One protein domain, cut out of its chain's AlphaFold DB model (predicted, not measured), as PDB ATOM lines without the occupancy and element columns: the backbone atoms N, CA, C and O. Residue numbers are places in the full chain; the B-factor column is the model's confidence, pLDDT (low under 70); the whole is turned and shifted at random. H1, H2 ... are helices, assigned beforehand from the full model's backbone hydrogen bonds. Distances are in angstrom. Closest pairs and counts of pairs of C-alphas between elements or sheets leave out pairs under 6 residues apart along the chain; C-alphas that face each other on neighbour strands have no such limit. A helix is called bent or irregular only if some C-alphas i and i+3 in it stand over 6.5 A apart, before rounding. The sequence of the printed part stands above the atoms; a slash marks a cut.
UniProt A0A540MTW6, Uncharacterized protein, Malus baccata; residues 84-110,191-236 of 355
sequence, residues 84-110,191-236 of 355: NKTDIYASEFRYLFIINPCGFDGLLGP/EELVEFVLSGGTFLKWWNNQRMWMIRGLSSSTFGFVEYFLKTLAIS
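This is residues 84 to 110 and 191 to 236 of the 355 residues of an uncharacterized protein of Malus baccata (UniProt A0A540MTW6). One long, gently bent helix, H3, makes the longest axis, and near its first end the shorter helix H1 runs off to one side, giving the outline of an L, with the small helix H2 in the corner. The first stretch, residues 84 to 93, runs beside the first part of H3a before it leads into H1, while residues 103 to 108 and residues 228 to 234 stick out at the far ends of the two limbs. The printed part has 73 residues, with three named helices in the order H1, H2, H3 and no named strand; the class is all helix, with 48 residues in the helices. The whole is loose, with a radius of gyration of the C-alphas of 15.7 A, and only just flat, spanning 46 by 32 by 18 A.

H1, residues 94 to 105, touches H2, residues 193 to 198, with its residues 94 to 99 alone. The closest C-alphas of the two are those of Ile 99 and Glu 195, 7.3 A apart, and their lines are about perpendicular at 79 degrees. H3, residues 203 to 232, was assigned as one helix by its hydrogen bonds, but it is bent, with C-alphas 218 and 221 6.7 A apart; its arms are H3a, residues 203 to 218, and H3b, residues 221 to 232. H2 touches H3a at residues 203 to 206 of that arm alone, with the C-alphas of Leu 193 and Trp 206 the closest at 6.6 A. These two run opposite ways at a steep tilt of 47 degrees. H1 and H3a are near each other, with 5 pairs of C-alphas within 10 A. H3a and H3b are near each other too, at a shallow tilt of 29 degrees. H3b is apart from H1 and from H2. In H2, H3a and H3b every O i to N i+4 pair is within hydrogen-bond range, and in H1 5 of 8 are.

H1 begins at C-alpha 94 at (58.780, -40.804, 92.631) and measures 16.0 A from first to last C-alpha; it is only just irregular, with C-alphas 97 and 100 6.9 A apart. H2 measures 8.6 A. H3a begins at C-alpha 203 at (53.384, -37.011, 103.668) and measures 22.9 A. H3b measures 16.4 A and ends at C-alpha 232 at (89.138, -31.671, 85.273).

The two C-alphas farthest apart are those of Leu 198 and Ala 234, at 46.3 A. Residues 111 to 190 are cut out and not printed, and C-alphas 110 and 191 are 16.3 A apart across the cut, which lies in the link from H1 to H2. The link from H2 to H3 is tight, with 4 residues. The mean pLDDT of the printed part is 86.0, and residues 191 to 194 are under 70.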
ATOM      1  N   ASN A  84      59.420 -50.761 101.326       90.38
ATOM      2  CA  ASN A  84      58.688 -50.787 102.585       90.38
ATOM      3  C   ASN A  84      57.591 -49.708 102.616       90.38
ATOM      4  O   ASN A  84      57.623 -48.703 101.899       90.38
ATOM      5  N   LYS A  85      56.606 -49.879 103.502       90.00
ATOM      6  CA  LYS A  85      55.416 -49.008 103.576       90.00
ATOM      7  C   LYS A  85      55.748 -47.514 103.705       90.00
ATOM      8  O   LYS A  85      55.011 -46.665 103.203       90.00
ATOM      9  N   THR A  86      56.837 -47.197 104.396       90.75
ATOM     10  CA  THR A  86      57.262 -45.826 104.698       90.75
ATOM     11  C   THR A  86      58.194 -45.224 103.648       90.75
ATOM     12  O   THR A  86      58.406 -44.020 103.673       90.75
ATOM     13  N   ASP A  87      58.749 -46.035 102.750       92.88
ATOM     14  CA  ASP A  87      59.828 -45.695 101.821       92.88
ATOM     15  C   ASP A  87      60.982 -44.906 102.471       92.88
ATOM     16  O   ASP A  87      61.274 -43.763 102.118       92.88
ATOM     17  N   ILE A  88      61.626 -45.491 103.489       93.19
ATOM     18  CA  ILE A  88      62.622 -44.766 104.309       93.19
ATOM     19  C   ILE A  88      63.824 -44.247 103.513       93.19
ATOM     20  O   ILE A  88      64.417 -43.248 103.909       93.19
ATOM     21  N   TYR A  89      64.171 -44.905 102.406       92.88
ATOM     22  CA  TYR A  89      65.290 -44.532 101.540       92.88
ATOM     23  C   TYR A  89      64.851 -43.798 100.270       92.88
ATOM     24  O   TYR A  89      65.694 -43.545  99.408       92.88
ATOM     25  N   ALA A  90      63.572 -43.422 100.166       92.19
ATOM     26  CA  ALA A  90      63.018 -42.754  98.991       92.19
ATOM     27  C   ALA A  90      63.318 -43.519  97.686       92.19
ATOM     28  O   ALA A  90      63.687 -42.940  96.662       92.19
ATOM     29  N   SER A  91      63.232 -44.847  97.759       91.62
ATOM     30  CA  SER A  91      63.595 -45.790  96.705       91.62
ATOM     31  C   SER A  91      62.532 -45.904  95.618       91.62
ATOM     32  O   SER A  91      62.807 -46.487  94.573       91.62
ATOM     33  N   GLU A  92      61.344 -45.316  95.801       90.19
ATOM     34  CA  GLU A  92      60.398 -45.142  94.693       90.19
ATOM     35  C   GLU A  92      60.932 -44.193  93.619       90.19
ATOM     36  O   GLU A  92      60.481 -44.273  92.477       90.19
ATOM     37  N   PHE A  93      61.843 -43.277  93.985       89.25
ATOM     38  CA  PHE A  93      62.315 -42.191  93.119       89.25
ATOM     39  C   PHE A  93      61.151 -41.484  92.405       89.25
ATOM     40  O   PHE A  93      61.181 -41.222  91.199       89.25
ATOM     41  N   ARG A  94      60.088 -41.195  93.169       87.88
ATOM     42  CA  ARG A  94      58.780 -40.804  92.631       87.88
ATOM     43  C   ARG A  94      58.841 -39.556  91.756       87.88
ATOM     44  O   ARG A  94      58.199 -39.518  90.710       87.88
ATOM     45  N   TYR A  95      59.645 -38.571  92.145       83.69
ATOM     46  CA  TYR A  95      59.846 -37.379  91.328       83.69
ATOM     47  C   TYR A  95      60.469 -37.707  89.977       83.69
ATOM     48  O   TYR A  95      59.905 -37.357  88.947       83.69
ATOM     49  N   LEU A  96      61.568 -38.461  89.968       85.50
ATOM     50  CA  LEU A  96      62.292 -38.784  88.743       85.50
ATOM     51  C   LEU A  96      61.458 -39.612  87.759       85.50
ATOM     52  O   LEU A  96      61.471 -39.325  86.566       85.50
ATOM     53  N   PHE A  97      60.746 -40.634  88.240       88.38
ATOM     54  CA  PHE A  97      60.110 -41.611  87.349       88.38
ATOM     55  C   PHE A  97      58.616 -41.400  87.118       88.38
ATOM     56  O   PHE A  97      58.065 -42.032  86.219       88.38
ATOM     57  N   ILE A  98      57.942 -40.569  87.918       86.88
ATOM     58  CA  ILE A  98      56.477 -40.446  87.880       86.88
ATOM     59  C   ILE A  98      56.039 -38.987  87.772       86.88
ATOM     60  O   ILE A  98      55.254 -38.677  86.886       86.88
ATOM     61  N   ILE A  99      56.532 -38.098  88.639       84.00
ATOM     62  CA  ILE A  99      56.043 -36.707  88.700       84.00
ATOM     63  C   ILE A  99      56.677 -35.860  87.589       84.00
ATOM     64  O   ILE A  99      55.965 -35.331  86.736       84.00
ATOM     65  N   ASN A 100      58.011 -35.790  87.536       83.62
ATOM     66  CA  ASN A 100      58.737 -34.943  86.586       83.62
ATOM     67  C   ASN A 100      58.461 -35.320  85.119       83.62
ATOM     68  O   ASN A 100      58.251 -34.409  84.318       83.62
ATOM     69  N   PRO A 101      58.400 -36.615  84.733       86.12
ATOM     70  CA  PRO A 101      58.077 -37.001  83.361       86.12
ATOM     71  C   PRO A 101      56.743 -36.439  82.859       86.12
ATOM     72  O   PRO A 101      56.676 -35.992  81.719       86.12
ATOM     73  N   CYS A 102      55.706 -36.412  83.706       82.38
ATOM     74  CA  CYS A 102      54.408 -35.840  83.344       82.38
ATOM     75  C   CYS A 102      54.495 -34.328  83.096       82.38
ATOM     76  O   CYS A 102      53.873 -33.831  82.163       82.38
ATOM     77  N   GLY A 103      55.285 -33.602  83.892       79.44
ATOM     78  CA  GLY A 103      55.532 -32.176  83.668       79.44
ATOM     79  C   GLY A 103      56.324 -31.908  82.384       79.44
ATOM     80  O   GLY A 103      55.989 -31.005  81.618       79.44
ATOM     81  N   PHE A 104      57.346 -32.721  82.103       82.88
ATOM     82  CA  PHE A 104      58.177 -32.577  80.905       82.88
ATOM     83  C   PHE A 104      57.464 -32.948  79.601       82.88
ATOM     84  O   PHE A 104      57.863 -32.460  78.543       82.88
ATOM     85  N   ASP A 105      56.392 -33.742  79.661       78.56
ATOM     86  CA  ASP A 105      55.549 -34.041  78.496       78.56
ATOM     87  C   ASP A 105      54.913 -32.772  77.897       78.56
ATOM     88  O   ASP A 105      54.763 -32.661  76.683       78.56
ATOM     89  N   GLY A 106      54.647 -31.751  78.724       74.19
ATOM     90  CA  GLY A 106      54.206 -30.426  78.267       74.19
ATOM     91  C   GLY A 106      55.299 -29.570  77.609       74.19
ATOM     92  O   GLY A 106      54.996 -28.498  77.088       74.19
ATOM     93  N   LEU A 107      56.560 -30.016  77.640       81.50
ATOM     94  CA  LEU A 107      57.708 -29.345  77.030       81.50
ATOM     95  C   LEU A 107      58.171 -30.102  75.775       81.50
ATOM     96  O   LEU A 107      57.645 -29.885  74.687       81.50
ATOM     97  N   LEU A 108      59.173 -30.972  75.913       81.94
ATOM     98  CA  LEU A 108      59.766 -31.755  74.820       81.94
ATOM     99  C   LEU A 108      59.758 -33.264  75.104       81.94
ATOM    100  O   LEU A 108      60.395 -34.031  74.383       81.94
ATOM    101  N   GLY A 109      59.026 -33.686  76.133       84.38
ATOM    102  CA  GLY A 109      58.985 -35.066  76.594       84.38
ATOM    103  C   GLY A 109      59.944 -35.346  77.758       84.38
ATOM    104  O   GLY A 109      60.812 -34.530  78.081       84.38
ATOM    105  N   PRO A 110      59.775 -36.502  78.420       87.94
ATOM    106  CA  PRO A 110      60.593 -36.912  79.555       87.94
ATOM    107  C   PRO A 110      62.012 -37.292  79.133       87.94
ATOM    108  O   PRO A 110      62.243 -37.635  77.982       87.94
ATOM    109  N   GLU A 191      61.446 -30.344  94.463       54.94
ATOM    110  CA  GLU A 191      60.356 -31.242  94.850       54.94
ATOM    111  C   GLU A 191      59.254 -30.541  95.668       54.94
ATOM    112  O   GLU A 191      59.508 -30.080  96.782       54.94
ATOM    113  N   GLU A 192      58.013 -30.506  95.161       64.94
ATOM    114  CA  GLU A 192      56.863 -29.896  95.852       64.94
ATOM    115  C   GLU A 192      55.951 -30.938  96.534       64.94
ATOM    116  O   GLU A 192      55.607 -31.969  95.949       64.94
ATOM    117  N   LEU A 193      55.535 -30.683  97.784       69.12
ATOM    118  CA  LEU A 193      54.695 -31.592  98.586       69.12
ATOM    119  C   LEU A 193      53.324 -31.865  97.949       69.12
ATOM    120  O   LEU A 193      52.849 -33.002  97.978       69.12
ATOM    121  N   VAL A 194      52.680 -30.834  97.396       67.62
ATOM    122  CA  VAL A 194      51.328 -30.944  96.827       67.62
ATOM    123  C   VAL A 194      51.331 -31.926  95.660       67.62
ATOM    124  O   VAL A 194      50.551 -32.877  95.654       67.62
ATOM    125  N   GLU A 195      52.270 -31.771  94.730       74.06
ATOM    126  CA  GLU A 195      52.444 -32.677  93.592       74.06
ATOM    127  C   GLU A 195      52.749 -34.112  94.036       74.06
ATOM    128  O   GLU A 195      52.205 -35.077  93.489       74.06
ATOM    129  N   PHE A 196      53.567 -34.273  95.082       77.75
ATOM    130  CA  PHE A 196      53.882 -35.592  95.621       77.75
ATOM    131  C   PHE A 196      52.635 -36.324  96.109       77.75
ATOM    132  O   PHE A 196      52.441 -37.500  95.786       77.75
ATOM    133  N   VAL A 197      51.773 -35.633  96.856       79.50
ATOM    134  CA  VAL A 197      50.521 -36.201  97.367       79.50
ATOM    135  C   VAL A 197      49.531 -36.451  96.231       79.50
ATOM    136  O   VAL A 197      48.970 -37.544  96.160       79.50
ATOM    137  N   LEU A 198      49.374 -35.506  95.297       79.88
ATOM    138  CA  LEU A 198      48.502 -35.660  94.123       79.88
ATOM    139  C   LEU A 198      48.905 -36.849  93.245       79.88
ATOM    140  O   LEU A 198      48.047 -37.542  92.706       79.88
ATOM    141  N   SER A 199      50.202 -37.151  93.159       82.62
ATOM    142  CA  SER A 199      50.688 -38.329  92.438       82.62
ATOM    143  C   SER A 199      50.391 -39.657  93.150       82.62
ATOM    144  O   SER A 199      50.735 -40.711  92.614       82.62
ATOM    145  N   GLY A 200      49.797 -39.641  94.352       84.94
ATOM    146  CA  GLY A 200      49.482 -40.804  95.190       84.94
ATOM    147  C   GLY A 200      50.536 -41.128  96.261       84.94
ATOM    148  O   GLY A 200      50.621 -42.275  96.708       84.94
ATOM    149  N   GLY A 201      51.406 -40.174  96.603       85.00
ATOM    150  CA  GLY A 201      52.366 -40.284  97.701       85.00
ATOM    151  C   GLY A 201      51.752 -39.918  99.059       85.00
ATOM    152  O   GLY A 201      50.703 -39.288  99.136       85.00
ATOM    153  N   THR A 202      52.410 -40.299 100.157       90.44
ATOM    154  CA  THR A 202      52.017 -39.876 101.514       90.44
ATOM    155  C   THR A 202      52.968 -38.806 102.039       90.44
ATOM    156  O   THR A 202      54.124 -38.749 101.622       90.44
ATOM    157  N   PHE A 203      52.521 -38.000 103.008       84.19
ATOM    158  CA  PHE A 203      53.384 -37.011 103.668       84.19
ATOM    159  C   PHE A 203      54.652 -37.645 104.264       84.19
ATOM    160  O   PHE A 203      55.740 -37.095 104.135       84.19
ATOM    161  N   LEU A 204      54.537 -38.837 104.860       91.19
ATOM    162  CA  LEU A 204      55.688 -39.552 105.416       91.19
ATOM    163  C   LEU A 204      56.708 -39.942 104.333       91.19
ATOM    164  O   LEU A 204      57.908 -39.775 104.540       91.19
ATOM    165  N   LYS A 205      56.241 -40.423 103.174       91.88
ATOM    166  CA  LYS A 205      57.111 -40.729 102.030       91.88
ATOM    167  C   LYS A 205      57.768 -39.465 101.479       91.88
ATOM    168  O   LYS A 205      58.965 -39.477 101.218       91.88
ATOM    169  N   TRP A 206      57.018 -38.366 101.376       88.44
ATOM    170  CA  TRP A 206      57.572 -37.069 100.986       88.44
ATOM    171  C   TRP A 206      58.667 -36.614 101.956       88.44
ATOM    172  O   TRP A 206      59.756 -36.247 101.525       88.44
ATOM    173  N   TRP A 207      58.426 -36.717 103.265       88.31
ATOM    174  CA  TRP A 207      59.408 -36.354 104.285       88.31
ATOM    175  C   TRP A 207      60.678 -37.208 104.191       88.31
ATOM    176  O   TRP A 207      61.794 -36.694 104.258       88.31
ATOM    177  N   ASN A 208      60.530 -38.520 103.987       92.62
ATOM    178  CA  ASN A 208      61.668 -39.411 103.760       92.62
ATOM    179  C   ASN A 208      62.421 -39.053 102.470       92.62
ATOM    180  O   ASN A 208      63.650 -39.121 102.447       92.62
ATOM    181  N   ASN A 209      61.714 -38.593 101.436       89.38
ATOM    182  CA  ASN A 209      62.331 -38.069 100.226       89.38
ATOM    183  C   ASN A 209      63.168 -36.811 100.504       89.38
ATOM    184  O   ASN A 209      64.342 -36.791 100.135       89.38
ATOM    185  N   GLN A 210      62.633 -35.833 101.245       85.50
ATOM    186  CA  GLN A 210      63.387 -34.642 101.666       85.50
ATOM    187  C   GLN A 210      64.646 -35.016 102.458       85.50
ATOM    188  O   GLN A 210      65.742 -34.516 102.184       85.50
ATOM    189  N   ARG A 211      64.521 -35.966 103.394       91.50
ATOM    190  CA  ARG A 211      65.662 -36.490 104.152       91.50
ATOM    191  C   ARG A 211      66.731 -37.063 103.229       91.50
ATOM    192  O   ARG A 211      67.908 -36.728 103.356       91.50
ATOM    193  N   MET A 212      66.334 -37.929 102.301       92.62
ATOM    194  CA  MET A 212      67.272 -38.581 101.395       92.62
ATOM    195  C   MET A 212      67.869 -37.616 100.374       92.62
ATOM    196  O   MET A 212      69.023 -37.794  99.989       92.62
ATOM    197  N   TRP A 213      67.141 -36.573  99.975       87.19
ATOM    198  CA  TRP A 213      67.668 -35.495  99.144       87.19
ATOM    199  C   TRP A 213      68.815 -34.758  99.847       87.19
ATOM    200  O   TRP A 213      69.903 -34.659  99.278       87.19
ATOM    201  N   MET A 214      68.637 -34.368 101.114       87.56
ATOM    202  CA  MET A 214      69.719 -33.778 101.918       87.56
ATOM    203  C   MET A 214      70.888 -34.743 102.123       87.56
ATOM    204  O   MET A 214      72.047 -34.341 102.001       87.56
ATOM    205  N   ILE A 215      70.597 -36.023 102.387       92.06
ATOM    206  CA  ILE A 215      71.636 -37.046 102.537       92.06
ATOM    207  C   ILE A 215      72.471 -37.146 101.259       92.06
ATOM    208  O   ILE A 215      73.694 -37.064 101.336       92.06
ATOM    209  N   ARG A 216      71.842 -37.274 100.084       90.81
ATOM    210  CA  ARG A 216      72.539 -37.330  98.787       90.81
ATOM    211  C   ARG A 216      73.347 -36.061  98.523       90.81
ATOM    212  O   ARG A 216      74.507 -36.168  98.127       90.81
ATOM    213  N   GLY A 217      72.773 -34.891  98.812       88.56
ATOM    214  CA  GLY A 217      73.437 -33.594  98.667       88.56
ATOM    215  C   GLY A 217      74.769 -33.534  99.417       88.56
ATOM    216  O   GLY A 217      75.814 -33.291  98.814       88.56
ATOM    217  N   LEU A 218      74.747 -33.852 100.713       90.06
ATOM    218  CA  LEU A 218      75.923 -33.830 101.594       90.06
ATOM    219  C   LEU A 218      76.863 -35.034 101.422       90.06
ATOM    220  O   LEU A 218      77.941 -35.047 102.010       90.06
ATOM    221  N   SER A 219      76.478 -36.048 100.646       91.62
ATOM    222  CA  SER A 219      77.289 -37.243 100.403       91.62
ATOM    223  C   SER A 219      77.635 -37.403  98.924       91.62
ATOM    224  O   SER A 219      78.561 -36.758  98.439       91.62
ATOM    225  N   SER A 220      76.908 -38.256  98.205       88.75
ATOM    226  CA  SER A 220      77.202 -38.658  96.830       88.75
ATOM    227  C   SER A 220      77.353 -37.472  95.883       88.75
ATOM    228  O   SER A 220      78.266 -37.472  95.065       88.75
ATOM    229  N   SER A 221      76.506 -36.448  96.005       89.38
ATOM    230  CA  SER A 221      76.559 -35.275  95.129       89.38
ATOM    231  C   SER A 221      77.800 -34.422  95.401       89.38
ATOM    232  O   SER A 221      78.502 -34.056  94.463       89.38
ATOM    233  N   THR A 222      78.118 -34.162  96.675       87.69
ATOM    234  CA  THR A 222      79.329 -33.416  97.062       87.69
ATOM    235  C   THR A 222      80.597 -34.155  96.636       87.69
ATOM    236  O   THR A 222      81.475 -33.568  96.007       87.69
ATOM    237  N   PHE A 223      80.690 -35.456  96.921       89.88
ATOM    238  CA  PHE A 223      81.853 -36.258  96.534       89.88
ATOM    239  C   PHE A 223      81.977 -36.388  95.013       89.88
ATOM    240  O   PHE A 223      83.083 -36.264  94.497       89.88
ATOM    241  N   GLY A 224      80.865 -36.566  94.295       88.25
ATOM    242  CA  GLY A 224      80.855 -36.598  92.833       88.25
ATOM    243  C   GLY A 224      81.306 -35.274  92.213       88.25
ATOM    244  O   GLY A 224      82.080 -35.280  91.260       88.25
ATOM    245  N   PHE A 225      80.896 -34.138  92.786       88.50
ATOM    246  CA  PHE A 225      81.365 -32.818  92.358       88.50
ATOM    247  C   PHE A 225      82.873 -32.644  92.575       88.50
ATOM    248  O   PHE A 225      83.580 -32.228  91.660       88.50
ATOM    249  N   VAL A 226      83.379 -33.007  93.759       89.31
ATOM    250  CA  VAL A 226      84.820 -32.960  94.057       89.31
ATOM    251  C   VAL A 226      85.592 -33.873  93.108       89.31
ATOM    252  O   VAL A 226      86.607 -33.462  92.556       89.31
ATOM    253  N   GLU A 227      85.106 -35.091  92.870       89.06
ATOM    254  CA  GLU A 227      85.741 -36.031  91.952       89.06
ATOM    255  C   GLU A 227      85.796 -35.481  90.522       89.06
ATOM    256  O   GLU A 227      86.850 -35.524  89.886       89.06
ATOM    257  N   TYR A 228      84.683 -34.931  90.030       87.50
ATOM    258  CA  TYR A 228      84.622 -34.282  88.725       87.50
ATOM    259  C   TYR A 228      85.634 -33.138  88.633       87.50
ATOM    260  O   TYR A 228      86.438 -33.106  87.703       87.50
ATOM    261  N   PHE A 229      85.660 -32.247  89.626       89.38
ATOM    262  CA  PHE A 229      86.591 -31.121  89.665       89.38
ATOM    263  C   PHE A 229      88.057 -31.583  89.659       89.38
ATOM    264  O   PHE A 229      88.855 -31.120  88.846       89.38
ATOM    265  N   LEU A 230      88.415 -32.564  90.491       90.12
ATOM    266  CA  LEU A 230      89.765 -33.134  90.511       90.12
ATOM    267  C   LEU A 230      90.147 -33.749  89.158       90.12
ATOM    268  O   LEU A 230      91.249 -33.509  88.664       90.12
ATOM    269  N   LYS A 231      89.219 -34.466  88.512       87.38
ATOM    270  CA  LYS A 231      89.425 -35.019  87.168       87.38
ATOM    271  C   LYS A 231      89.624 -33.934  86.112       87.38
ATOM    272  O   LYS A 231      90.479 -34.108  85.247       87.38
ATOM    273  N   THR A 232      88.907 -32.807  86.189       89.12
ATOM    274  CA  THR A 232      89.138 -31.671  85.273       89.12
ATOM    275  C   THR A 232      90.532 -31.057  85.429       89.12
ATOM    276  O   THR A 232      91.070 -30.526  84.464       89.12
ATOM    277  N   LEU A 233      91.152 -31.200  86.605       93.19
ATOM    278  CA  LEU A 233      92.536 -30.801  86.881       93.19
ATOM    279  C   LEU A 233      93.561 -31.922  86.619       93.19
ATOM    280  O   LEU A 233      94.717 -31.794  87.014       93.19
ATOM    281  N   ALA A 234      93.150 -33.026  85.983       92.12
ATOM    282  CA  ALA A 234      93.965 -34.222  85.745       92.12
ATOM    283  C   ALA A 234      94.540 -34.874  87.023       92.12
ATOM    284  O   ALA A 234      95.532 -35.604  86.967       92.12
ATOM    285  N   ILE A 235      93.904 -34.655  88.178       90.69
ATOM    286  CA  ILE A 235      94.269 -35.299  89.443       90.69
ATOM    287  C   ILE A 235      93.585 -36.670  89.515       90.69
ATOM    288  O   ILE A 235      92.369 -36.786  89.352       90.69
ATOM    289  N   SER A 236      94.364 -37.722  89.779       84.38
ATOM    290  CA  SER A 236      93.831 -39.079  89.930       84.38
ATOM    291  C   SER A 236      92.892 -39.173  91.133       84.38
ATOM    292  O   SER A 236      93.280 -38.839  92.255       84.38
TER     293      SER A 236